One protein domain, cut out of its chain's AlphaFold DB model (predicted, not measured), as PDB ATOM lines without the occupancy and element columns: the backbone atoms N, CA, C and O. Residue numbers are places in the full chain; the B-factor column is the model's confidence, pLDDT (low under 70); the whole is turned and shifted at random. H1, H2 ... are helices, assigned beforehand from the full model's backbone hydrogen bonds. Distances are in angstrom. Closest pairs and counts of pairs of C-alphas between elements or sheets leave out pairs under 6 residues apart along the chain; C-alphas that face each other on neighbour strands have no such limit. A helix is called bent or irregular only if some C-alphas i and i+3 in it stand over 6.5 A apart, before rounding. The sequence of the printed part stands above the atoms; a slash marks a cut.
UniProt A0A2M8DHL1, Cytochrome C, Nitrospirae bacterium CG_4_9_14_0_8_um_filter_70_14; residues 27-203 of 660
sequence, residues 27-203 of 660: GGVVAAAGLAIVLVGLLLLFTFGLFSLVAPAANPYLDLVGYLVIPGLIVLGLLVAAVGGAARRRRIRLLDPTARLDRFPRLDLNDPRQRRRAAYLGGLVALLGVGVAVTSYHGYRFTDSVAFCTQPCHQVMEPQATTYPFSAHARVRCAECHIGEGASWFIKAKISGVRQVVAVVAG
ATOM      1  N   GLY A  27      17.004 -28.733  11.859       73.69
ATOM      2  CA  GLY A  27      16.340 -28.184  13.056       73.69
ATOM      3  C   GLY A  27      16.664 -26.711  13.377       73.69
ATOM      4  O   GLY A  27      15.830 -26.004  13.931       73.69
ATOM      5  N   GLY A  28      17.846 -26.211  13.006       80.25
ATOM      6  CA  GLY A  28      18.207 -24.793  13.120       80.25
ATOM      7  C   GLY A  28      17.465 -23.899  12.124       80.25
ATOM      8  O   GLY A  28      17.059 -22.803  12.496       80.25
ATOM      9  N   VAL A  29      17.234 -24.390  10.902       86.12
ATOM     10  CA  VAL A  29      16.429 -23.695   9.881       86.12
ATOM     11  C   VAL A  29      14.964 -23.636  10.312       86.12
ATOM     12  O   VAL A  29      14.366 -22.565  10.288       86.12
ATOM     13  N   VAL A  30      14.415 -24.751  10.807       87.88
ATOM     14  CA  VAL A  30      13.045 -24.812  11.351       87.88
ATOM     15  C   VAL A  30      12.877 -23.856  12.538       87.88
ATOM     16  O   VAL A  30      11.895 -23.121  12.603       87.88
ATOM     17  N   ALA A  31      13.857 -23.797  13.448       88.38
ATOM     18  CA  ALA A  31      13.806 -22.875  14.581       88.38
ATOM     19  C   ALA A  31      13.826 -21.397  14.150       88.38
ATOM     20  O   ALA A  31      13.080 -20.584  14.697       88.38
ATOM     21  N   ALA A  32      14.654 -21.050  13.158       88.19
ATOM     22  CA  ALA A  32      14.726 -19.699  12.605       88.19
ATOM     23  C   ALA A  32      13.437 -19.305  11.866       88.19
ATOM     24  O   ALA A  32      12.962 -18.186  12.037       88.19
ATOM     25  N   ALA A  33      12.838 -20.232  11.111       91.00
ATOM     26  CA  ALA A  33      11.547 -20.024  10.459       91.00
ATOM     27  C   ALA A  33      10.428 -19.771  11.484       91.00
ATOM     28  O   ALA A  33       9.664 -18.822  11.331       91.00
ATOM     29  N   GLY A  34      10.377 -20.549  12.573       90.75
ATOM     30  CA  GLY A  34       9.428 -20.322  13.668       90.75
ATOM     31  C   GLY A  34       9.578 -18.939  14.313       90.75
ATOM     32  O   GLY A  34       8.593 -18.229  14.494       90.75
ATOM     33  N   LEU A  35      10.815 -18.506  14.585       91.69
ATOM     34  CA  LEU A  35      11.093 -17.165  15.121       91.69
ATOM     35  C   LEU A  35      10.735 -16.040  14.137       91.69
ATOM     36  O   LEU A  35      10.250 -14.995  14.566       91.69
ATOM     37  N   ALA A  36      10.934 -16.249  12.833       92.50
ATOM     38  CA  ALA A  36      10.519 -15.294  11.807       92.50
ATOM     39  C   ALA A  36       8.990 -15.144  11.767       92.50
ATOM     40  O   ALA A  36       8.496 -14.019  11.728       92.50
ATOM     41  N   ILE A  37       8.244 -16.253  11.864       92.62
ATOM     42  CA  ILE A  37       6.774 -16.238  11.964       92.62
ATOM     43  C   ILE A  37       6.326 -15.452  13.201       92.62
ATOM     44  O   ILE A  37       5.424 -14.626  13.097       92.62
ATOM     45  N   VAL A  38       6.972 -15.654  14.354       92.81
ATOM     46  CA  VAL A  38       6.670 -14.899  15.583       92.81
ATOM     47  C   VAL A  38       6.909 -13.405  15.388       92.81
ATOM     48  O   VAL A  38       6.046 -12.606  15.742       92.81
ATOM     49  N   LEU A  39       8.050 -13.014  14.815       89.75
ATOM     50  CA  LEU A  39       8.383 -11.604  14.604       89.75
ATOM     51  C   LEU A  39       7.401 -10.924  13.643       89.75
ATOM     52  O   LEU A  39       6.898  -9.844  13.947       89.75
ATOM     53  N   VAL A  40       7.108 -11.565  12.508       92.19
ATOM     54  CA  VAL A  40       6.131 -11.061  11.532       92.19
ATOM     55  C   VAL A  40       4.741 -11.003  12.157       92.19
ATOM     56  O   VAL A  40       4.061  -9.994  12.019       92.19
ATOM     57  N   GLY A  41       4.334 -12.035  12.897       91.56
ATOM     58  CA  GLY A  41       3.053 -12.063  13.599       91.56
ATOM     59  C   GLY A  41       2.920 -10.935  14.621       91.56
ATOM     60  O   GLY A  41       1.905 -10.248  14.630       91.56
ATOM     61  N   LEU A  42       3.949 -10.686  15.437       89.38
ATOM     62  CA  LEU A  42       3.964  -9.579  16.401       89.38
ATOM     63  C   LEU A  42       3.912  -8.213  15.711       89.38
ATOM     64  O   LEU A  42       3.197  -7.330  16.177       89.38
ATOM     65  N   LEU A  43       4.629  -8.048  14.595       88.56
ATOM     66  CA  LEU A  43       4.577  -6.822  13.804       88.56
ATOM     67  C   LEU A  43       3.175  -6.597  13.231       88.56
ATOM     68  O   LEU A  43       2.622  -5.517  13.413       88.56
ATOM     69  N   LEU A  44       2.581  -7.620  12.609       90.38
ATOM     70  CA  LEU A  44       1.224  -7.557  12.066       90.38
ATOM     71  C   LEU A  44       0.194  -7.254  13.158       90.38
ATOM     72  O   LEU A  44      -0.689  -6.427  12.949       90.38
ATOM     73  N   LEU A  45       0.330  -7.877  14.334       88.12
ATOM     74  CA  LEU A  45      -0.543  -7.646  15.485       88.12
ATOM     75  C   LEU A  45      -0.442  -6.201  15.981       88.12
ATOM     76  O   LEU A  45      -1.453  -5.576  16.296       88.12
ATOM     77  N   PHE A  46       0.778  -5.668  16.035       85.06
ATOM     78  CA  PHE A  46       1.037  -4.296  16.449       85.06
ATOM     79  C   PHE A  46       0.467  -3.291  15.440       85.06
ATOM     80  O   PHE A  46      -0.254  -2.373  15.827       85.06
ATOM     81  N   THR A  47       0.717  -3.488  14.144       86.38
ATOM     82  CA  THR A  47       0.169  -2.621  13.090       86.38
ATOM     83  C   THR A  47      -1.349  -2.708  13.006       86.38
ATOM     84  O   THR A  47      -2.001  -1.690  12.795       86.38
ATOM     85  N   PHE A  48      -1.921  -3.898  13.214       88.62
ATOM     86  CA  PHE A  48      -3.367  -4.086  13.293       88.62
ATOM     87  C   PHE A  48      -3.955  -3.332  14.491       88.62
ATOM     88  O   PHE A  48      -4.955  -2.640  14.336       88.62
ATOM     89  N   GLY A  49      -3.309  -3.399  15.659       83.25
ATOM     90  CA  GLY A  49      -3.711  -2.624  16.833       83.25
ATOM     91  C   GLY A  49      -3.726  -1.118  16.555       83.25
ATOM     92  O   GLY A  49      -4.723  -0.459  16.833       83.25
ATOM     93  N   LEU A  50      -2.674  -0.579  15.927       83.44
ATOM     94  CA  LEU A  50      -2.628   0.832  15.518       83.44
ATOM     95  C   LEU A  50      -3.735   1.185  14.519       83.44
ATOM     96  O   LEU A  50      -4.406   2.202  14.686       83.44
ATOM     97  N   PHE A  51      -3.950   0.338  13.512       85.44
ATOM     98  CA  PHE A  51      -5.035   0.500  12.548       85.44
ATOM     99  C   PHE A  51      -6.405   0.515  13.241       85.44
ATOM    100  O   PHE A  51      -7.218   1.393  12.971       85.44
ATOM    101  N   SER A  52      -6.641  -0.397  14.187       81.06
ATOM    102  CA  SER A  52      -7.901  -0.492  14.928       81.06
ATOM    103  C   SER A  52      -8.189   0.735  15.799       81.06
ATOM    104  O   SER A  52      -9.352   0.967  16.115       81.06
ATOM    105  N   LEU A  53      -7.172   1.513  16.192       79.44
ATOM    106  CA  LEU A  53      -7.354   2.759  16.950       79.44
ATOM    107  C   LEU A  53      -7.794   3.937  16.071       79.44
ATOM    108  O   LEU A  53      -8.441   4.855  16.569       79.44
ATOM    109  N   VAL A  54      -7.427   3.929  14.788       83.19
ATOM    110  CA  VAL A  54      -7.739   5.014  13.838       83.19
ATOM    111  C   VAL A  54      -8.889   4.673  12.891       83.19
ATOM    112  O   VAL A  54      -9.402   5.553  12.202       83.19
ATOM    113  N   ALA A  55      -9.294   3.403  12.830       81.88
ATOM    114  CA  ALA A  55     -10.363   2.948  11.960       81.88
ATOM    115  C   ALA A  55     -11.719   3.565  12.377       81.88
ATOM    116  O   ALA A  55     -12.117   3.446  13.535       81.88
ATOM    117  N   PRO A  56     -12.468   4.184  11.441       71.31
ATOM    118  CA  PRO A  56     -13.725   4.868  11.752       71.31
ATOM    119  C   PRO A  56     -14.893   3.917  12.064       71.31
ATOM    120  O   PRO A  56     -15.907   4.354  12.601       71.31
ATOM    121  N   ALA A  57     -14.773   2.627  11.732       70.50
ATOM    122  CA  ALA A  57     -15.784   1.615  12.017       70.50
ATOM    123  C   ALA A  57     -15.141   0.246  12.276       70.50
ATOM    124  O   ALA A  57     -14.179  -0.135  11.607       70.50
ATOM    125  N   ALA A  58     -15.712  -0.506  13.218       70.44
ATOM    126  CA  ALA A  58     -15.330  -1.891  13.475       70.44
ATOM    127  C   ALA A  58     -15.802  -2.797  12.326       70.44
ATOM    128  O   ALA A  58     -16.950  -2.702  11.884       70.44
ATOM    129  N   ASN A  59     -14.930  -3.690  11.856       81.81
ATOM    130  CA  ASN A  59     -15.264  -4.693  10.848       81.81
ATOM    131  C   ASN A  59     -15.068  -6.086  11.463       81.81
ATOM    132  O   ASN A  59     -13.922  -6.508  11.622       81.81
ATOM    133  N   PRO A  60     -16.152  -6.837  11.729       80.88
ATOM    134  CA  PRO A  60     -16.068  -8.126  12.412       80.88
ATOM    135  C   PRO A  60     -15.154  -9.154  11.732       80.88
ATOM    136  O   PRO A  60     -14.577 -10.002  12.406       80.88
ATOM    137  N   TYR A  61     -14.993  -9.093  10.408       81.44
ATOM    138  CA  TYR A  61     -14.115 -10.009   9.679       81.44
ATOM    139  C   TYR A  61     -12.641  -9.621   9.812       81.44
ATOM    140  O   TYR A  61     -11.793 -10.492  10.003       81.44
ATOM    141  N   LEU A  62     -12.330  -8.322   9.761       83.44
ATOM    142  CA  LEU A  62     -10.970  -7.839  10.023       83.44
ATOM    143  C   LEU A  62     -10.584  -8.066  11.486       83.44
ATOM    144  O   LEU A  62      -9.468  -8.503  11.759       83.44
ATOM    145  N   ASP A  63     -11.524  -7.859  12.402       83.88
ATOM    146  CA  ASP A  63     -11.354  -8.109  13.831       83.88
ATOM    147  C   ASP A  63     -11.114  -9.599  14.115       83.88
ATOM    148  O   ASP A  63     -10.232  -9.944  14.900       83.88
ATOM    149  N   LEU A  64     -11.809 -10.509  13.422       83.19
ATOM    150  CA  LEU A  64     -11.540 -11.948  13.511       83.19
ATOM    151  C   LEU A  64     -10.102 -12.289  13.097       83.19
ATOM    152  O   LEU A  64      -9.417 -13.049  13.786       83.19
ATOM    153  N   VAL A  65      -9.623 -11.721  11.989       84.31
ATOM    154  CA  VAL A  65      -8.245 -11.940  11.528       84.31
ATOM    155  C   VAL A  65      -7.248 -11.366  12.536       84.31
ATOM    156  O   VAL A  65      -6.330 -12.067  12.968       84.31
ATOM    157  N   GLY A  66      -7.448 -10.117  12.946       83.81
ATOM    158  CA  GLY A  66      -6.533  -9.401  13.823       83.81
ATOM    159  C   GLY A  66      -6.436  -9.988  15.228       83.81
ATOM    160  O   GLY A  66      -5.335 -10.162  15.749       83.81
ATOM    161  N   TYR A  67      -7.572 -10.344  15.825       83.50
ATOM    162  CA  TYR A  67      -7.645 -10.782  17.219       83.50
ATOM    163  C   TYR A  67      -7.571 -12.300  17.421       83.50
ATOM    164  O   TYR A  67      -7.327 -12.731  18.548       83.50
ATOM    165  N   LEU A  68      -7.754 -13.120  16.377       81.62
ATOM    166  CA  LEU A  68      -7.716 -14.584  16.501       81.62
ATOM    167  C   LEU A  68      -6.671 -15.241  15.589       81.62
ATOM    168  O   LEU A  68      -5.867 -16.047  16.064       81.62
ATOM    169  N   VAL A  69      -6.635 -14.886  14.299       86.56
ATOM    170  CA  VAL A  69      -5.732 -15.530  13.326       86.56
ATOM    171  C   VAL A  69      -4.275 -15.134  13.568       86.56
ATOM    172  O   VAL A  69      -3.416 -16.012  13.656       86.56
ATOM    173  N   ILE A  70      -3.983 -13.838  13.726       89.56
ATOM    174  CA  ILE A  70      -2.607 -13.364  13.951       89.56
ATOM    175  C   ILE A  70      -2.013 -13.945  15.254       89.56
ATOM    176  O   ILE A  70      -0.918 -14.513  15.188       89.56
ATOM    177  N   PRO A  71      -2.698 -13.909  16.418       86.94
ATOM    178  CA  PRO A  71      -2.216 -14.596  17.618       86.94
ATOM    179  C   PRO A  71      -2.012 -16.102  17.419       86.94
ATOM    180  O   PRO A  71      -1.014 -16.650  17.889       86.94
ATOM    181  N   GLY A  72      -2.900 -16.769  16.672       86.50
ATOM    182  CA  GLY A  72      -2.747 -18.182  16.315       86.50
ATOM    183  C   GLY A  72      -1.453 -18.468  15.544       86.50
ATOM    184  O   GLY A  72      -0.751 -19.432  15.857       86.50
ATOM    185  N   LEU A  73      -1.080 -17.600  14.596       90.75
ATOM    186  CA  LEU A  73       0.187 -17.699  13.861       90.75
ATOM    187  C   LEU A  73       1.405 -17.492  14.767       90.75
ATOM    188  O   LEU A  73       2.397 -18.203  14.615       90.75
ATOM    189  N   ILE A  74       1.335 -16.572  15.734       90.81
ATOM    190  CA  ILE A  74       2.408 -16.372  16.722       90.81
ATOM    191  C   ILE A  74       2.602 -17.645  17.556       90.81
ATOM    192  O   ILE A  74       3.731 -18.114  17.705       90.81
ATOM    193  N   VAL A  75       1.515 -18.245  18.054       89.38
ATOM    194  CA  VAL A  75       1.568 -19.509  18.812       89.38
ATOM    195  C   VAL A  75       2.140 -20.637  17.953       89.38
ATOM    196  O   VAL A  75       3.031 -21.357  18.405       89.38
ATOM    197  N   LEU A  76       1.700 -20.762  16.699       92.69
ATOM    198  CA  LEU A  76       2.253 -21.732  15.753       92.69
ATOM    199  C   LEU A  76       3.757 -21.510  15.535       92.69
ATOM    200  O   LEU A  76       4.530 -22.463  15.590       92.69
ATOM    201  N   GLY A  77       4.191 -20.262  15.352       93.50
ATOM    202  CA  GLY A  77       5.601 -19.901  15.218       93.50
ATOM    203  C   GLY A  77       6.430 -20.292  16.445       93.50
ATOM    204  O   GLY A  77       7.517 -20.854  16.293       93.50
ATOM    205  N   LEU A  78       5.900 -20.087  17.657       93.19
ATOM    206  CA  LEU A  78       6.533 -20.526  18.908       93.19
ATOM    207  C   LEU A  78       6.659 -22.053  18.983       93.19
ATOM    208  O   LEU A  78       7.715 -22.560  19.365       93.19
ATOM    209  N   LEU A  79       5.621 -22.793  18.579       93.44
ATOM    210  CA  LEU A  79       5.651 -24.258  18.527       93.44
ATOM    211  C   LEU A  79       6.679 -24.760  17.505       93.44
ATOM    212  O   LEU A  79       7.493 -25.623  17.829       93.44
ATOM    213  N   VAL A  80       6.705 -24.180  16.303       92.88
ATOM    214  CA  VAL A  80       7.696 -24.497  15.262       92.88
ATOM    215  C   VAL A  80       9.115 -24.190  15.755       92.88
ATOM    216  O   VAL A  80      10.019 -25.012  15.583       92.88
ATOM    217  N   ALA A  81       9.315 -23.059  16.439       91.19
ATOM    218  CA  ALA A  81      10.600 -22.690  17.025       91.19
ATOM    219  C   ALA A  81      11.055 -23.695  18.099       91.19
ATOM    220  O   ALA A  81      12.209 -24.141  18.089       91.19
ATOM    221  N   ALA A  82      10.144 -24.096  18.989       89.44
ATOM    222  CA  ALA A  82      10.390 -25.091  20.028       89.44
ATOM    223  C   ALA A  82      10.721 -26.473  19.443       89.44
ATOM    224  O   ALA A  82      11.711 -27.086  19.848       89.44
ATOM    225  N   VAL A  83       9.957 -26.939  18.448       91.19
ATOM    226  CA  VAL A  83      10.192 -28.215  17.750       91.19
ATOM    227  C   VAL A  83      11.532 -28.196  17.015       91.19
ATOM    228  O   VAL A  83      12.322 -29.128  17.168       91.19
ATOM    229  N   GLY A  84      11.846 -27.120  16.286       89.44
ATOM    230  CA  GLY A  84      13.140 -26.956  15.617       89.44
ATOM    231  C   GLY A  84      14.310 -26.978  16.606       89.44
ATOM    232  O   GLY A  84      15.307 -27.680  16.400       89.44
ATOM    233  N   GLY A  85      14.158 -26.288  17.740       86.62
ATOM    234  CA  GLY A  85      15.125 -26.291  18.836       86.62
ATOM    235  C   GLY A  85      15.324 -27.677  19.455       86.62
ATOM    236  O   GLY A  85      16.466 -28.112  19.633       86.62
ATOM    237  N   ALA A  86      14.239 -28.399  19.740       85.69
ATOM    238  CA  ALA A  86      14.277 -29.755  20.283       85.69
ATOM    239  C   ALA A  86      14.906 -30.750  19.294       85.69
ATOM    240  O   ALA A  86      15.784 -31.524  19.681       85.69
ATOM    241  N   ALA A  87      14.544 -30.681  18.011       84.81
ATOM    242  CA  ALA A  87      15.110 -31.509  16.950       84.81
ATOM    243  C   ALA A  87      16.614 -31.252  16.769       84.81
ATOM    244  O   ALA A  87      17.400 -32.196  16.661       84.81
ATOM    245  N   ARG A  88      17.042 -29.982  16.813       83.94
ATOM    246  CA  ARG A  88      18.463 -29.605  16.781       83.94
ATOM    247  C   ARG A  88      19.213 -30.165  17.989       83.94
ATOM    248  O   ARG A  88      20.275 -30.755  17.812       83.94
ATOM    249  N   ARG A  89      18.667 -30.018  19.202       80.12
ATOM    250  CA  ARG A  89      19.279 -30.552  20.431       80.12
ATOM    251  C   ARG A  89      19.366 -32.078  20.405       80.12
ATOM    252  O   ARG A  89      20.412 -32.617  20.753       80.12
ATOM    253  N   ARG A  90      18.314 -32.769  19.950       82.25
ATOM    254  CA  ARG A  90      18.294 -34.231  19.788       82.25
ATOM    255  C   ARG A  90      19.347 -34.688  18.783       82.25
ATOM    256  O   ARG A  90      20.114 -35.585  19.097       82.25
ATOM    257  N   ARG A  91      19.447 -34.034  17.621       80.19
ATOM    258  CA  ARG A  91      20.466 -34.350  16.607       80.19
ATOM    259  C   ARG A  91      21.888 -34.158  17.132       80.19
ATOM    260  O   ARG A  91      22.722 -35.016  16.890       80.19
ATOM    261  N   ILE A  92      22.163 -33.069  17.852       77.62
ATOM    262  CA  ILE A  92      23.498 -32.832  18.425       77.62
ATOM    263  C   ILE A  92      23.845 -33.924  19.443       77.62
ATOM    264  O   ILE A  92      24.929 -34.477  19.362       77.62
ATOM    265  N   ARG A  93      22.909 -34.304  20.325       75.69
ATOM    266  CA  ARG A  93      23.119 -35.405  21.287       75.69
ATOM    267  C   ARG A  93      23.291 -36.779  20.627       75.69
ATOM    268  O   ARG A  93      23.968 -37.625  21.191       75.69
ATOM    269  N   LEU A  94      22.658 -37.008  19.473       77.88
ATOM    270  CA  LEU A  94      22.815 -38.242  18.691       77.88
ATOM    271  C   LEU A  94      24.159 -38.301  17.951       77.88
ATOM    272  O   LEU A  94      24.707 -39.383  17.797       77.88
ATOM    273  N   LEU A  95      24.667 -37.160  17.475       79.06
ATOM    274  CA  LEU A  95      25.938 -37.080  16.743       79.06
ATOM    275  C   LEU A  95      27.157 -36.984  17.670       79.06
ATOM    276  O   LEU A  95      28.234 -37.421  17.288       79.06
ATOM    277  N   ASP A  96      26.993 -36.418  18.865       76.12
ATOM    278  CA  ASP A  96      28.030 -36.327  19.889       76.12
ATOM    279  C   ASP A  96      27.393 -36.447  21.292       76.12
ATOM    280  O   ASP A  96      26.860 -35.468  21.831       76.12
ATOM    281  N   PRO A  97      27.440 -37.646  21.907       69.38
ATOM    282  CA  PRO A  97      26.926 -37.888  23.255       69.38
ATOM    283  C   PRO A  97      27.661 -37.105  24.354       69.38
ATOM    284  O   PRO A  97      27.122 -36.937  25.448       69.38
ATOM    285  N   THR A  98      28.876 -36.621  24.078       67.44
ATOM    286  CA  THR A  98      29.716 -35.865  25.021       67.44
ATOM    287  C   THR A  98      29.593 -34.348  24.864       67.44
ATOM    288  O   THR A  98      30.103 -33.599  25.703       67.44
ATOM    289  N   ALA A  99      28.864 -33.881  23.842       68.56
ATOM    290  CA  ALA A  99      28.664 -32.465  23.562       68.56
ATOM    291  C   ALA A  99      28.039 -31.731  24.760       68.56
ATOM    292  O   ALA A  99      26.839 -31.835  25.051       68.56
ATOM    293  N   ARG A 100      28.847 -30.897  25.425       62.28
ATOM    294  CA  ARG A 100      28.376 -29.939  26.431       62.28
ATOM    295  C   ARG A 100      27.680 -28.779  25.728       62.28
ATOM    296  O   ARG A 100      28.287 -27.771  25.388       62.28
ATOM    297  N   LEU A 101      26.380 -28.926  25.499       64.88
ATOM    298  CA  LEU A 101      25.531 -27.799  25.129       64.88
ATOM    299  C   LEU A 101      25.406 -26.873  26.342       64.88
ATOM    300  O   LEU A 101      24.787 -27.261  27.337       64.88
ATOM    301  N   ASP A 102      25.958 -25.661  26.248       64.06
ATOM    302  CA  ASP A 102      25.703 -24.606  27.230       64.06
ATOM    303  C   ASP A 102      24.184 -24.499  27.457       64.06
ATOM    304  O   ASP A 102      23.393 -24.345  26.516       64.06
ATOM    305  N   ARG A 103      23.752 -24.667  28.715       58.97
ATOM    306  CA  ARG A 103      22.319 -24.709  29.058       58.97
ATOM    307  C   ARG A 103      21.648 -23.349  28.858       58.97
ATOM    308  O   ARG A 103      20.482 -23.323  28.470       58.97
ATOM    309  N   PHE A 104      22.386 -22.257  29.061       60.59
ATOM    310  CA  PHE A 104      21.885 -20.885  29.021       60.59
ATOM    311  C   PHE A 104      22.902 -19.920  28.386       60.59
ATOM    312  O   PHE A 104      24.106 -20.178  28.454       60.59
ATOM    313  N   PRO A 105      22.446 -18.813  27.769       70.56
ATOM    314  CA  PRO A 105      23.331 -17.750  27.296       70.56
ATOM    315  C   PRO A 105      24.072 -17.077  28.466       70.56
ATOM    316  O   PRO A 105      23.503 -16.891  29.539       70.56
ATOM    317  N   ARG A 106      25.337 -16.685  28.254       77.88
ATOM    318  CA  ARG A 106      26.117 -15.893  29.222       77.88
ATOM    319  C   ARG A 106      25.722 -14.422  29.087       77.88
ATOM    320  O   ARG A 106      25.903 -13.855  28.014       77.88
ATOM    321  N   LEU A 107      25.156 -13.841  30.145       75.19
ATOM    322  CA  LEU A 107      24.694 -12.453  30.183       75.19
ATOM    323  C   LEU A 107      25.642 -11.633  31.071       75.19
ATOM    324  O   LEU A 107      25.625 -11.797  32.288       75.19
ATOM    325  N   ASP A 108      26.470 -10.776  30.473       83.62
ATOM    326  CA  ASP A 108      27.372  -9.866  31.190       83.62
ATOM    327  C   ASP A 108      26.932  -8.411  30.973       83.62
ATOM    328  O   ASP A 108      27.164  -7.814  29.921       83.62
ATOM    329  N   LEU A 109      26.260  -7.834  31.971       82.06
ATOM    330  CA  LEU A 109      25.741  -6.461  31.912       82.06
ATOM    331  C   LEU A 109      26.829  -5.388  32.110       82.06
ATOM    332  O   LEU A 109      26.574  -4.203  31.853       82.06
ATOM    333  N   ASN A 110      28.039  -5.784  32.516       83.62
ATOM    334  CA  ASN A 110      29.176  -4.872  32.620       83.62
ATOM    335  C   ASN A 110      29.778  -4.563  31.239       83.62
ATOM    336  O   ASN A 110      30.299  -3.464  31.035       83.62
ATOM    337  N   ASP A 111      29.618  -5.456  30.254       90.12
ATOM    338  CA  ASP A 111      29.994  -5.202  28.859       90.12
ATOM    339  C   ASP A 111      29.048  -4.155  28.213       90.12
ATOM    340  O   ASP A 111      27.847  -4.404  28.044       90.12
ATOM    341  N   PRO A 112      29.551  -2.981  27.771       86.81
ATOM    342  CA  PRO A 112      28.731  -1.926  27.166       86.81
ATOM    343  C   PRO A 112      28.042  -2.338  25.853       86.81
ATOM    344  O   PRO A 112      27.048  -1.723  25.448       86.81
ATOM    345  N   ARG A 113      28.538  -3.361  25.145       85.94
ATOM    346  CA  ARG A 113      27.870  -3.917  23.953       85.94
ATOM    347  C   ARG A 113      26.683  -4.786  24.351       85.94
ATOM    348  O   ARG A 113      25.614  -4.638  23.756       85.94
ATOM    349  N   GLN A 114      26.843  -5.647  25.353       85.94
ATOM    350  CA  GLN A 114      25.752  -6.475  25.873       85.94
ATOM    351  C   GLN A 114      24.691  -5.631  26.581       85.94
ATOM    352  O   GLN A 114      23.509  -5.830  26.317       85.94
ATOM    353  N   ARG A 115      25.087  -4.608  27.350       88.44
ATOM    354  CA  ARG A 115      24.164  -3.655  27.991       88.44
ATOM    355  C   ARG A 115      23.280  -2.913  26.986       88.44
ATOM    356  O   ARG A 115      22.068  -2.872  27.163       88.44
ATOM    357  N   ARG A 116      23.852  -2.374  25.899       86.19
ATOM    358  CA  ARG A 116      23.062  -1.718  24.835       86.19
ATOM    359  C   ARG A 116      22.116  -2.692  24.137       86.19
ATOM    360  O   ARG A 116      20.954  -2.364  23.942       86.19
ATOM    361  N   ARG A 117      22.585  -3.897  23.792       85.56
ATOM    362  CA  ARG A 117      21.736  -4.934  23.179       85.56
ATOM    363  C   ARG A 117      20.587  -5.346  24.098       85.56
ATOM    364  O   ARG A 117      19.467  -5.469  23.621       85.56
ATOM    365  N   ALA A 118      20.853  -5.512  25.392       85.06
ATOM    366  CA  ALA A 118      19.839  -5.816  26.394       85.06
ATOM    367  C   ALA A 118      18.827  -4.671  26.544       85.06
ATOM    368  O   ALA A 118      17.634  -4.942  26.593       85.06
ATOM    369  N   ALA A 119      19.271  -3.410  26.531       86.31
ATOM    370  CA  ALA A 119      18.379  -2.249  26.571       86.31
ATOM    371  C   ALA A 119      17.478  -2.155  25.326       86.31
ATOM    372  O   ALA A 119      16.271  -1.988  25.464       86.31
ATOM    373  N   TYR A 120      18.027  -2.326  24.116       86.88
ATOM    374  CA  TYR A 120      17.228  -2.331  22.883       86.88
ATOM    375  C   TYR A 120      16.253  -3.508  22.824       86.88
ATOM    376  O   TYR A 120      15.086  -3.320  22.489       86.88
ATOM    377  N   LEU A 121      16.712  -4.714  23.169       84.56
ATOM    378  CA  LEU A 121      15.858  -5.898  23.203       84.56
ATOM    379  C   LEU A 121      14.766  -5.752  24.266       84.56
ATOM    380  O   LEU A 121      13.612  -6.048  23.985       84.56
ATOM    381  N   GLY A 122      15.111  -5.258  25.456       86.12
ATOM    382  CA  GLY A 122      14.164  -4.989  26.535       86.12
ATOM    383  C   GLY A 122      13.125  -3.941  26.143       86.12
ATOM    384  O   GLY A 122      11.938  -4.168  26.345       86.12
ATOM    385  N   GLY A 123      13.548  -2.843  25.509       88.75
ATOM    386  CA  GLY A 123      12.645  -1.818  24.982       88.75
ATOM    387  C   GLY A 123      11.711  -2.354  23.895       88.75
ATOM    388  O   GLY A 123      10.510  -2.096  23.937       88.75
ATOM    389  N   LEU A 124      12.229  -3.162  22.965       84.00
ATOM    390  CA  LEU A 124      11.424  -3.809  21.926       84.00
ATOM    391  C   LEU A 124      10.416  -4.803  22.522       84.00
ATOM    392  O   LEU A 124       9.253  -4.798  22.132       84.00
ATOM    393  N   VAL A 125      10.838  -5.635  23.478       84.44
ATOM    394  CA  VAL A 125       9.953  -6.580  24.176       84.44
ATOM    395  C   VAL A 125       8.879  -5.840  24.966       84.44
ATOM    396  O   VAL A 125       7.727  -6.255  24.924       84.44
ATOM    397  N   ALA A 126       9.216  -4.738  25.638       86.19
ATOM    398  CA  ALA A 126       8.238  -3.917  26.348       86.19
ATOM    399  C   ALA A 126       7.213  -3.302  25.382       86.19
ATOM    400  O   ALA A 126       6.012  -3.423  25.611       86.19
ATOM    401  N   LEU A 127       7.666  -2.718  24.267       84.31
ATOM    402  CA  LEU A 127       6.795  -2.134  23.243       84.31
ATOM    403  C   LEU A 127       5.852  -3.178  22.626       84.31
ATOM    404  O   LEU A 127       4.639  -2.973  22.575       84.31
ATOM    405  N   LEU A 128       6.397  -4.317  22.191       82.19
ATOM    406  CA  LEU A 128       5.603  -5.416  21.640       82.19
ATOM    407  C   LEU A 128       4.684  -6.027  22.702       82.19
ATOM    408  O   LEU A 128       3.554  -6.384  22.389       82.19
ATOM    409  N   GLY A 129       5.132  -6.104  23.956       81.44
ATOM    410  CA  GLY A 129       4.342  -6.581  25.089       81.44
ATOM    411  C   GLY A 129       3.124  -5.702  25.366       81.44
ATOM    412  O   GLY A 129       2.033  -6.233  25.564       81.44
ATOM    413  N   VAL A 130       3.271  -4.374  25.298       83.06
ATOM    414  CA  VAL A 130       2.139  -3.436  25.376       83.06
ATOM    415  C   VAL A 130       1.178  -3.659  24.209       83.06
ATOM    416  O   VAL A 130      -0.025  -3.768  24.433       83.06
ATOM    417  N   GLY A 131       1.693  -3.801  22.984       79.44
ATOM    418  CA  GLY A 131       0.868  -4.114  21.812       79.44
ATOM    419  C   GLY A 131       0.078  -5.412  21.981       79.44
ATOM    420  O   GLY A 131      -1.130  -5.434  21.768       79.44
ATOM    421  N   VAL A 132       0.727  -6.482  22.446       82.75
ATOM    422  CA  VAL A 132       0.066  -7.759  22.744       82.75
ATOM    423  C   VAL A 132      -0.992  -7.586  23.830       82.75
ATOM    424  O   VAL A 132      -2.087  -8.115  23.668       82.75
ATOM    425  N   ALA A 133      -0.713  -6.851  24.908       81.88
ATOM    426  CA  ALA A 133      -1.668  -6.643  25.996       81.88
ATOM    427  C   ALA A 133      -2.919  -5.882  25.528       81.88
ATOM    428  O   ALA A 133      -4.039  -6.340  25.765       81.88
ATOM    429  N   VAL A 134      -2.736  -4.768  24.811       82.12
ATOM    430  CA  VAL A 134      -3.833  -3.969  24.242       82.12
ATOM    431  C   VAL A 134      -4.642  -4.814  23.260       82.12
ATOM    432  O   VAL A 134      -5.853  -4.963  23.425       82.12
ATOM    433  N   THR A 135      -3.986  -5.447  22.287       78.94
ATOM    434  CA  THR A 135      -4.675  -6.263  21.281       78.94
ATOM    435  C   THR A 135      -5.364  -7.479  21.900       78.94
ATOM    436  O   THR A 135      -6.464  -7.826  21.485       78.94
ATOM    437  N   SER A 136      -4.795  -8.092  22.941       79.50
ATOM    438  CA  SER A 136      -5.445  -9.194  23.669       79.50
ATOM    439  C   SER A 136      -6.700  -8.728  24.407       79.50
ATOM    440  O   SER A 136      -7.710  -9.429  24.386       79.50
ATOM    441  N   TYR A 137      -6.676  -7.541  25.021       82.56
ATOM    442  CA  TYR A 137      -7.852  -6.964  25.676       82.56
ATOM    443  C   TYR A 137      -8.970  -6.655  24.673       82.56
ATOM    444  O   TYR A 137     -10.126  -7.028  24.889       82.56
ATOM    445  N   HIS A 138      -8.636  -6.027  23.545       82.69
ATOM    446  CA  HIS A 138      -9.612  -5.769  22.487       82.69
ATOM    447  C   HIS A 138     -10.121  -7.064  21.845       82.69
ATOM    448  O   HIS A 138     -11.323  -7.194  21.619       82.69
ATOM    449  N   GLY A 139      -9.253  -8.057  21.649       81.94
ATOM    450  CA  GLY A 139      -9.636  -9.375  21.153       81.94
ATOM    451  C   GLY A 139     -10.584 -10.104  22.094       81.94
ATOM    452  O   GLY A 139     -11.599 -10.645  21.656       81.94
ATOM    453  N   TYR A 140     -10.332 -10.031  23.399       81.06
ATOM    454  CA  TYR A 140     -11.264 -10.507  24.417       81.06
ATOM    455  C   TYR A 140     -12.642  -9.846  24.262       81.06
ATOM    456  O   TYR A 140     -13.639 -10.543  24.064       81.06
ATOM    457  N   ARG A 141     -12.691  -8.507  24.247       83.06
ATOM    458  CA  ARG A 141     -13.933  -7.732  24.088       83.06
ATOM    459  C   ARG A 141     -14.665  -8.049  22.784       83.06
ATOM    460  O   ARG A 141     -15.894  -8.098  22.782       83.06
ATOM    461  N   PHE A 142     -13.926  -8.278  21.703       84.81
ATOM    462  CA  PHE A 142     -14.472  -8.666  20.410       84.81
ATOM    463  C   PHE A 142     -15.133 -10.047  20.476       84.81
ATOM    464  O   PHE A 142     -16.291 -10.172  20.083       84.81
ATOM    465  N   THR A 143     -14.464 -11.055  21.044       83.56
ATOM    466  CA  THR A 143     -15.014 -12.424  21.137       83.56
ATOM    467  C   THR A 143     -16.252 -12.558  22.032       83.56
ATOM    468  O   THR A 143     -16.952 -13.563  21.946       83.56
ATOM    469  N   ASP A 144     -16.537 -11.554  22.863       86.50
ATOM    470  CA  ASP A 144     -17.727 -11.483  23.725       86.50
ATOM    471  C   ASP A 144     -18.795 -10.511  23.175       86.50
ATOM    472  O   ASP A 144     -19.794 -10.201  23.835       86.50
ATOM    473  N   SER A 145     -18.585  -9.980  21.968       87.75
ATOM    474  CA  SER A 145     -19.507  -9.054  21.314       87.75
ATOM    475  C   SER A 145     -20.629  -9.779  20.569       87.75
ATOM    476  O   SER A 145     -20.462 -10.883  20.054       87.75
ATOM    477  N   VAL A 146     -21.771  -9.101  20.420       89.94
ATOM    478  CA  VAL A 146     -22.886  -9.592  19.592       89.94
ATOM    479  C   VAL A 146     -22.453  -9.774  18.131       89.94
ATOM    480  O   VAL A 146     -22.868 -10.728  17.478       89.94
ATOM    481  N   ALA A 147     -21.567  -8.912  17.626       88.31
ATOM    482  CA  ALA A 147     -21.034  -9.019  16.271       88.31
ATOM    483  C   ALA A 147     -20.267 -10.334  16.060       88.31
ATOM    484  O   ALA A 147     -20.525 -11.041  15.088       88.31
ATOM    485  N   PHE A 148     -19.391 -10.711  16.995       86.94
ATOM    486  CA  PHE A 148     -18.674 -11.985  16.921       86.94
ATOM    487  C   PHE A 148     -19.608 -13.191  17.040       86.94
ATOM    488  O   PHE A 148     -19.419 -14.182  16.342       86.94
ATOM    489  N   CYS A 149     -20.639 -13.116  17.884       86.75
ATOM    490  CA  CYS A 149     -21.589 -14.216  18.034       86.75
ATOM    491  C   CYS A 149     -22.521 -14.389  16.824       86.75
ATOM    492  O   CYS A 149     -23.041 -15.481  16.639       86.75
ATOM    493  N   THR A 150     -22.761 -13.351  16.016       86.75
ATOM    494  CA  THR A 150     -23.798 -13.383  14.964       86.75
ATOM    495  C   THR A 150     -23.250 -13.377  13.540       86.75
ATOM    496  O   THR A 150     -23.855 -13.993  12.673       86.75
ATOM    497  N   GLN A 151     -22.114 -12.725  13.272       84.31
ATOM    498  CA  GLN A 151     -21.639 -12.492  11.897       84.31
ATOM    499  C   GLN A 151     -20.784 -13.638  11.324       84.31
ATOM    500  O   GLN A 151     -21.106 -14.130  10.240       84.31
ATOM    501  N   PRO A 152     -19.736 -14.134  12.021       80.81
ATOM    502  CA  PRO A 152     -18.881 -15.205  11.500       80.81
ATOM    503  C   PRO A 152     -19.637 -16.522  11.283       80.81
ATOM    504  O   PRO A 152     -19.291 -17.295  10.400       80.81
ATOM    505  N   CYS A 153     -20.678 -16.765  12.084       81.06
ATOM    506  CA  CYS A 153     -21.519 -17.960  12.027       81.06
ATOM    507  C   CYS A 153     -22.936 -17.638  11.523       81.06
ATOM    508  O   CYS A 153     -23.885 -18.287  11.960       81.06
ATOM    509  N   HIS A 154     -23.102 -16.632  10.651       80.31
ATOM    510  CA  HIS A 154     -24.418 -16.079  10.302       80.31
ATOM    511  C   HIS A 154     -25.440 -17.127   9.863       80.31
ATOM    512  O   HIS A 154     -26.585 -17.012  10.259       80.31
ATOM    513  N   GLN A 155     -25.055 -18.184   9.140       84.12
ATOM    514  CA  GLN A 155     -26.001 -19.232   8.736       84.12
ATOM    515  C   GLN A 155     -26.544 -20.016   9.939       84.12
ATOM    516  O   GLN A 155     -27.719 -20.359   9.998       84.12
ATOM    517  N   VAL A 156     -25.674 -20.312  10.903       90.06
ATOM    518  CA  VAL A 156     -26.004 -21.097  12.099       90.06
ATOM    519  C   VAL A 156     -26.779 -20.255  13.107       90.06
ATOM    520  O   VAL A 156     -27.678 -20.752  13.781       90.06
ATOM    521  N   MET A 157     -26.427 -18.974  13.187       91.38
ATOM    522  CA  MET A 157     -26.962 -18.017  14.147       91.38
ATOM    523  C   MET A 157     -28.105 -17.172  13.588       91.38
ATOM    524  O   MET A 157     -28.679 -16.399  14.347       91.38
ATOM    525  N   GLU A 158     -28.464 -17.320  12.310       92.69
ATOM    526  CA  GLU A 158     -29.525 -16.561  11.634       92.69
ATOM    527  C   GLU A 158     -30.823 -16.492  12.458       92.69
ATOM    528  O   GLU A 158     -31.317 -15.375  12.647       92.69
ATOM    529  N   PRO A 159     -31.352 -17.596  13.037       93.75
ATOM    530  CA  PRO A 159     -32.602 -17.530  13.793       93.75
ATOM    531  C   PRO A 159     -32.506 -16.627  15.032       93.75
ATOM    532  O   PRO A 159     -33.363 -15.777  15.286       93.75
ATOM    533  N   GLN A 160     -31.443 -16.790  15.819       91.69
ATOM    534  CA  GLN A 160     -31.225 -16.045  17.060       91.69
ATOM    535  C   GLN A 160     -30.792 -14.601  16.784       91.69
ATOM    536  O   GLN A 160     -31.225 -13.693  17.490       91.69
ATOM    537  N   ALA A 161     -29.966 -14.382  15.759       92.56
ATOM    538  CA  ALA A 161     -29.477 -13.070  15.349       92.56
ATOM    539  C   ALA A 161     -30.605 -12.195  14.792       92.56
ATOM    540  O   ALA A 161     -30.660 -11.008  15.105       92.56
ATOM    541  N   THR A 162     -31.522 -12.784  14.020       93.38
ATOM    542  CA  THR A 162     -32.675 -12.077  13.447       93.38
ATOM    543  C   THR A 162     -33.671 -11.646  14.523       93.38
ATOM    544  O   THR A 162     -34.208 -10.546  14.459       93.38
ATOM    545  N   THR A 163     -33.910 -12.483  15.535       92.12
ATOM    546  CA  THR A 163     -34.928 -12.221  16.571       92.12
ATOM    547  C   THR A 163     -34.413 -11.378  17.742       92.12
ATOM    548  O   THR A 163     -35.187 -10.637  18.349       92.12
ATOM    549  N   TYR A 164     -33.107 -11.422  18.029       93.19
ATOM    550  CA  TYR A 164     -32.479 -10.704  19.144       93.19
ATOM    551  C   TYR A 164     -32.805  -9.194  19.218       93.19
ATOM    552  O   TYR A 164     -33.213  -8.743  20.296       93.19
ATOM    553  N   PRO A 165     -32.712  -8.407  18.125       91.81
ATOM    554  CA  PRO A 165     -32.972  -6.964  18.156       91.81
ATOM    555  C   PRO A 165     -34.421  -6.590  18.491       91.81
ATOM    556  O   PRO A 165     -34.683  -5.461  18.898       91.81
ATOM    557  N   PHE A 166     -35.360  -7.524  18.321       88.31
ATOM    558  CA  PHE A 166     -36.788  -7.316  18.574       88.31
ATOM    559  C   PHE A 166     -37.233  -7.827  19.950       88.31
ATOM    560  O   PHE A 166     -38.421  -7.807  20.266       88.31
ATOM    561  N   SER A 167     -36.290  -8.285  20.775       91.31
ATOM    562  CA  SER A 167     -36.564  -8.823  22.104       91.31
ATOM    563  C   SER A 167     -36.489  -7.760  23.205       91.31
ATOM    564  O   SER A 167     -35.892  -6.693  23.041       91.31
ATOM    565  N   ALA A 168     -37.010  -8.095  24.390       91.50
ATOM    566  CA  ALA A 168     -36.828  -7.281  25.598       91.50
ATOM    567  C   ALA A 168     -35.349  -7.150  26.024       91.50
ATOM    568  O   ALA A 168     -35.016  -6.289  26.833       91.50
ATOM    569  N   HIS A 169     -34.465  -7.976  25.454       93.88
ATOM    570  CA  HIS A 169     -33.041  -8.053  25.767       93.88
ATOM    571  C   HIS A 169     -32.150  -7.575  24.611       93.88
ATOM    572  O   HIS A 169     -30.955  -7.845  24.613       93.88
ATOM    573  N   ALA A 170     -32.684  -6.807  23.655       93.75
ATOM    574  CA  ALA A 170     -31.949  -6.309  22.483       93.75
ATOM    575  C   ALA A 170     -30.685  -5.474  22.802       93.75
ATOM    576  O   ALA A 170     -29.881  -5.187  21.912       93.75
ATOM    577  N   ARG A 171     -30.508  -5.059  24.063       91.94
ATOM    578  CA  ARG A 171     -29.346  -4.300  24.557       91.94
ATOM    579  C   ARG A 171     -28.448  -5.086  25.523       91.94
ATOM    580  O   ARG A 171     -27.481  -4.517  26.014       91.94
ATOM    581  N   VAL A 172     -28.744  -6.360  25.780       91.88
ATOM    582  CA  VAL A 172     -27.963  -7.250  26.654       91.88
ATOM    583  C   VAL A 172     -27.084  -8.138  25.783       91.88
ATOM    584  O   VAL A 172     -27.583  -8.864  24.925       91.88
ATOM    585  N   ARG A 173     -25.760  -8.099  25.970       91.00
ATOM    586  CA  ARG A 173     -24.847  -8.864  25.102       91.00
ATOM    587  C   ARG A 173     -25.032 -10.365  25.308       91.00
ATOM    588  O   ARG A 173     -25.201 -10.824  26.431       91.00
ATOM    589  N   CYS A 174     -24.867 -11.151  24.240       89.75
ATOM    590  CA  CYS A 174     -24.971 -12.616  24.302       89.75
ATOM    591  C   CYS A 174     -24.082 -13.225  25.404       89.75
ATOM    592  O   CYS A 174     -24.503 -14.142  26.108       89.75
ATOM    593  N   ALA A 175     -22.869 -12.687  25.581       87.94
ATOM    594  CA  ALA A 175     -21.910 -13.148  26.580       87.94
ATOM    595  C   ALA A 175     -22.393 -12.982  28.031       87.94
ATOM    596  O   ALA A 175     -21.992 -13.770  28.882       87.94
ATOM    597  N   GLU A 176     -23.275 -12.022  28.322       87.38
ATOM    598  CA  GLU A 176     -23.767 -11.768  29.685       87.38
ATOM    599  C   GLU A 176     -24.646 -12.927  30.190       87.38
ATOM    600  O   GLU A 176     -24.603 -13.269  31.371       87.38
ATOM    601  N   CYS A 177     -25.336 -13.620  29.274       86.50
ATOM    602  CA  CYS A 177     -26.149 -14.798  29.587       86.50
ATOM    603  C   CYS A 177     -25.435 -16.132  29.289       86.50
ATOM    604  O   CYS A 177     -25.568 -17.086  30.056       86.50
ATOM    605  N   HIS A 178     -24.683 -16.223  28.182       86.06
ATOM    606  CA  HIS A 178     -24.133 -17.493  27.677       86.06
ATOM    607  C   HIS A 178     -22.688 -17.800  28.100       86.06
ATOM    608  O   HIS A 178     -22.270 -18.953  28.004       86.06
ATOM    609  N   ILE A 179     -21.915 -16.798  28.531       83.25
ATOM    610  CA  ILE A 179     -20.498 -16.958  28.905       83.25
ATOM    611  C   ILE A 179     -20.318 -16.633  30.388       83.25
ATOM    612  O   ILE A 179     -19.863 -17.481  31.149       83.25
ATOM    613  N   GLY A 180     -20.751 -15.439  30.796       70.69
ATOM    614  CA  GLY A 180     -20.648 -14.936  32.158       70.69
ATOM    615  C   GLY A 180     -19.281 -14.389  32.549       70.69
ATOM    616  O   GLY A 180     -18.277 -14.596  31.872       70.69
ATOM    617  N   GLU A 181     -19.259 -13.679  33.673       68.62
ATOM    618  CA  GLU A 181     -18.037 -13.144  34.271       68.62
ATOM    619  C   GLU A 181     -17.326 -14.208  35.130       68.62
ATOM    620  O   GLU A 181     -17.952 -15.117  35.677       68.62
ATOM    621  N   GLY A 182     -16.002 -14.091  35.267       67.00
ATOM    622  CA  GLY A 182     -15.182 -14.971  36.108       67.00
ATOM    623  C   GLY A 182     -14.364 -16.020  35.343       67.00
ATOM    624  O   GLY A 182     -14.748 -16.529  34.292       67.00
ATOM    625  N   ALA A 183     -13.194 -16.363  35.895       66.44
ATOM    626  CA  ALA A 183     -12.172 -17.155  35.203       66.44
ATOM    627  C   ALA A 183     -12.602 -18.599  34.864       66.44
ATOM    628  O   ALA A 183     -12.221 -19.129  33.820       66.44
ATOM    629  N   SER A 184     -13.401 -19.250  35.716       69.56
ATOM    630  CA  SER A 184     -13.815 -20.650  35.524       69.56
ATOM    631  C   SER A 184     -14.830 -20.814  34.389       69.56
ATOM    632  O   SER A 184     -14.671 -21.693  33.538       69.56
ATOM    633  N   TRP A 185     -15.850 -19.955  34.348       69.19
ATOM    634  CA  TRP A 185     -16.847 -19.920  33.279       69.19
ATOM    635  C   TRP A 185     -16.238 -19.464  31.959       69.19
ATOM    636  O   TRP A 185     -16.487 -20.093  30.932       69.19
ATOM    637  N   PHE A 186     -15.336 -18.482  32.005       70.06
ATOM    638  CA  PHE A 186     -14.565 -18.049  30.846       70.06
ATOM    639  C   PHE A 186     -13.797 -19.205  30.188       70.06
ATOM    640  O   PHE A 186     -13.970 -19.457  28.995       70.06
ATOM    641  N   ILE A 187     -12.988 -19.957  30.947       75.38
ATOM    642  CA  ILE A 187     -12.199 -21.071  30.387       75.38
ATOM    643  C   ILE A 187     -13.121 -22.141  29.790       75.38
ATOM    644  O   ILE A 187     -12.899 -22.583  28.661       75.38
ATOM    645  N   LYS A 188     -14.183 -22.529  30.512       75.06
ATOM    646  CA  LYS A 188     -15.168 -23.505  30.017       75.06
ATOM    647  C   LYS A 188     -15.811 -23.041  28.709       75.06
ATOM    648  O   LYS A 188     -15.862 -23.811  27.750       75.06
ATOM    649  N   ALA A 189     -16.251 -21.786  28.656       75.50
ATOM    650  CA  ALA A 189     -16.897 -21.208  27.488       75.50
ATOM    651  C   ALA A 189     -15.950 -21.142  26.285       75.50
ATOM    652  O   ALA A 189     -16.357 -21.506  25.186       75.50
ATOM    653  N   LYS A 190     -14.679 -20.759  26.466       80.56
ATOM    654  CA  LYS A 190     -13.715 -20.696  25.354       80.56
ATOM    655  C   LYS A 190     -13.329 -22.087  24.837       80.56
ATOM    656  O   LYS A 190     -13.281 -22.273  23.625       80.56
ATOM    657  N   ILE A 191     -13.147 -23.084  25.710       80.94
ATOM    658  CA  ILE A 191     -12.911 -24.479  25.281       80.94
ATOM    659  C   ILE A 191     -14.126 -25.024  24.517       80.94
ATOM    660  O   ILE A 191     -13.970 -25.625  23.453       80.94
ATOM    661  N   SER A 192     -15.339 -24.790  25.028       80.06
ATOM    662  CA  SER A 192     -16.574 -25.162  24.329       80.06
ATOM    663  C   SER A 192     -16.703 -24.434  22.988       80.06
ATOM    664  O   SER A 192     -17.026 -25.058  21.979       80.06
ATOM    665  N   GLY A 193     -16.375 -23.141  22.951       81.69
ATOM    666  CA  GLY A 193     -16.391 -22.311  21.750       81.69
ATOM    667  C   GLY A 193     -15.469 -22.842  20.655       81.69
ATOM    668  O   GLY A 193     -15.883 -22.914  19.505       81.69
ATOM    669  N   VAL A 194     -14.266 -23.321  20.994       84.00
ATOM    670  CA  VAL A 194     -13.372 -23.972  20.015       84.00
ATOM    671  C   VAL A 194     -14.034 -25.208  19.399       84.00
ATOM    672  O   VAL A 194     -14.002 -25.375  18.182       84.00
ATOM    673  N   ARG A 195     -14.686 -26.056  20.207       85.69
ATOM    674  CA  ARG A 195     -15.403 -27.242  19.697       85.69
ATOM    675  C   ARG A 195     -16.571 -26.846  18.793       85.69
ATOM    676  O   ARG A 195     -16.783 -27.493  17.774       85.69
ATOM    677  N   GLN A 196     -17.294 -25.780  19.135       86.50
ATOM    678  CA  GLN A 196     -18.384 -25.246  18.315       86.50
ATOM    679  C   GLN A 196     -17.873 -24.692  16.983       86.50
ATOM    680  O   GLN A 196     -18.428 -25.032  15.946       86.50
ATOM    681  N   VAL A 197     -16.781 -23.920  16.982       85.50
ATOM    682  CA  VAL A 197     -16.146 -23.426  15.748       85.50
ATOM    683  C   VAL A 197     -15.735 -24.593  14.853       85.50
ATOM    684  O   VAL A 197     -16.049 -24.588  13.667       85.50
ATOM    685  N   VAL A 198     -15.104 -25.631  15.415       87.81
ATOM    686  CA  VAL A 198     -14.760 -26.849  14.663       87.81
ATOM    687  C   VAL A 198     -16.011 -27.527  14.102       87.81
ATOM    688  O   VAL A 198     -16.010 -27.916  12.937       87.81
ATOM    689  N   ALA A 199     -17.089 -27.632  14.883       88.56
ATOM    690  CA  ALA A 199     -18.341 -28.226  14.422       88.56
ATOM    691  C   ALA A 199     -18.977 -27.432  13.272       88.56
ATOM    692  O   ALA A 199     -19.467 -28.041  12.322       88.56
ATOM    693  N   VAL A 200     -18.933 -26.096  13.323       89.12
ATOM    694  CA  VAL A 200     -19.419 -25.214  12.250       89.12
ATOM    695  C   VAL A 200     -18.572 -25.377  10.990       89.12
ATOM    696  O   VAL A 200     -19.132 -25.616   9.924       89.12
ATOM    697  N   VAL A 201     -17.240 -25.333  11.109       88.81
ATOM    698  CA  VAL A 201     -16.312 -25.512   9.974       88.81
ATOM    699  C   VAL A 201     -16.466 -26.894   9.335       88.81
ATOM    700  O   VAL A 201     -16.453 -27.011   8.114       88.81
ATOM    701  N   ALA A 202     -16.640 -27.941  10.144       92.00
ATOM    702  CA  ALA A 202     -16.823 -29.310   9.669       92.00
ATOM    703  C   ALA A 202     -18.273 -29.640   9.263       92.00
ATOM    704  O   ALA A 202     -18.525 -30.738   8.775       92.00
ATOM    705  N   GLY A 203     -19.239 -28.745   9.500       90.75
ATOM    706  CA  GLY A 203     -20.658 -28.987   9.224       90.75
ATOM    707  C   GLY A 203     -21.304 -30.100  10.064       90.75
ATOM    708  O   GLY A 203     -22.310 -30.665   9.650       90.75
TER     709      GLY A 203
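What this domain is: This is residues 27 to 203 of the 660 residues of the protein "Cytochrome C" of Nitrospirae bacterium CG_4_9_14_0_8_um_filter_70_14 (UniProt A0A2M8DHL1). The long helices make an open V: H1 and the arm H2b run side by side in opposite ways as one limb, H3 is the other limb, and the two limbs come together where H3 crosses H1 and meets the arm H2a, while residues 96 to 111 span the open end between H2b and H3. Beyond the closed end sits a small, loosely joined head of the short helices H4, H5 and H6, with H7 standing crosswise near it and touching no helix. The printed part has 177 residues with seven named helices, H1 to H7 in order along the chain, and no named strand; its class is all helix, with 138 residues in the helices. The whole is loose, with a radius of gyration of the C-alphas of 21.9 A, and elongated, spanning 71 by 38 by 27 A.

Where its parts are: H1 takes residues 27 to 54 and is 41.0 A long from first to last C-alpha, beginning with C-alpha 27 at (16.340, -28.184, 13.056). H2, residues 60 to 95, was assigned as one helix by its hydrogen bonds but is bent: C-alphas 67 and 70 are 6.5 A apart. Its arms are H2a, residues 60 to 67, 10.1 A, and H2b, residues 70 to 95, 37.2 A. H3, residues 112 to 143, is 45.4 A long and begins with C-alpha 112 at (28.731, -1.926, 27.166). H4 is residues 146 to 150, 6.1 A. H5 is residues 154 to 166, 17.3 A, and is irregular, with C-alphas 156 and 159 standing 7.7 A apart. H6 is residues 174 to 178, 6.0 A. H7, residues 183 to 201, is 26.9 A long and ends with C-alpha 201 at (-16.312, -25.512, 9.974).

How they stand to each other: H1 touches H2b with 54 pairs of C-alphas within 8 A, the closest being those of Ala 31 and Ala 81 at 4.0 A; the two run opposite ways at a shallow tilt of 15 degrees. With residues 45 to 49 alone, H1 touches H2a at a steep tilt of 48 degrees, opposite ways, the closest C-alphas being those of Phe 48 and Gly 66 at 6.2 A. The arms H2a and H2b stand at a shallow tilt of 33 degrees, only just short of steep. Residues 42 to 49 of H1 touch residues 128 to 135 of H3, closest at the C-alphas of Phe 46 and Gly 131, 5.4 A, at a steep tilt of 59 degrees and the same way. H3 touches H2a with residues 135 to 142 alone, closest at the C-alphas of Tyr 67 and Gly 139, 4.6 A, at a shallow tilt of 32 degrees, opposite ways. H2b and H3 are apart. The helix packing is part aligned, as in H1 with H2b, and part crossed, as in H1 with H3. H4 only just touches H2a, with 3 pairs of C-alphas within 8 A, the closest being those of Pro 60 and Ala 147 at 6.4 A. Residues 157 to 161 of H5 touch H4, closest at the C-alphas of Thr 150 and Met 157, 5.7 A. H6 only just touches H4, with 3 pairs within 8 A, the closest C-alphas being those of Val 146 and Cys 174 at 6.0 A. H5 and H7 are close but not clearly touching, the C-alphas of Val 156 and Val 200 being 7.8 A apart. H6 and H7 are only just apart, 8.1 A at the closest. Every O i to N i+4 pair is within hydrogen-bond range in H1, H2a, H2b, H3, H4, H6 and H7; in H5 it is 5 of 9.

The domain as a whole: The two C-alphas farthest apart are those of Thr 98 and Phe 166, 72.7 A. The printed part has no cut. The link from H2 to H3, 16 residues, is long. Residues 94 to 99, 119 to 126 and 165 to 170 stand free. The mean pLDDT of the printed part is 83.9, and it is under 70 at residues 97 to 104 and 181 to 185.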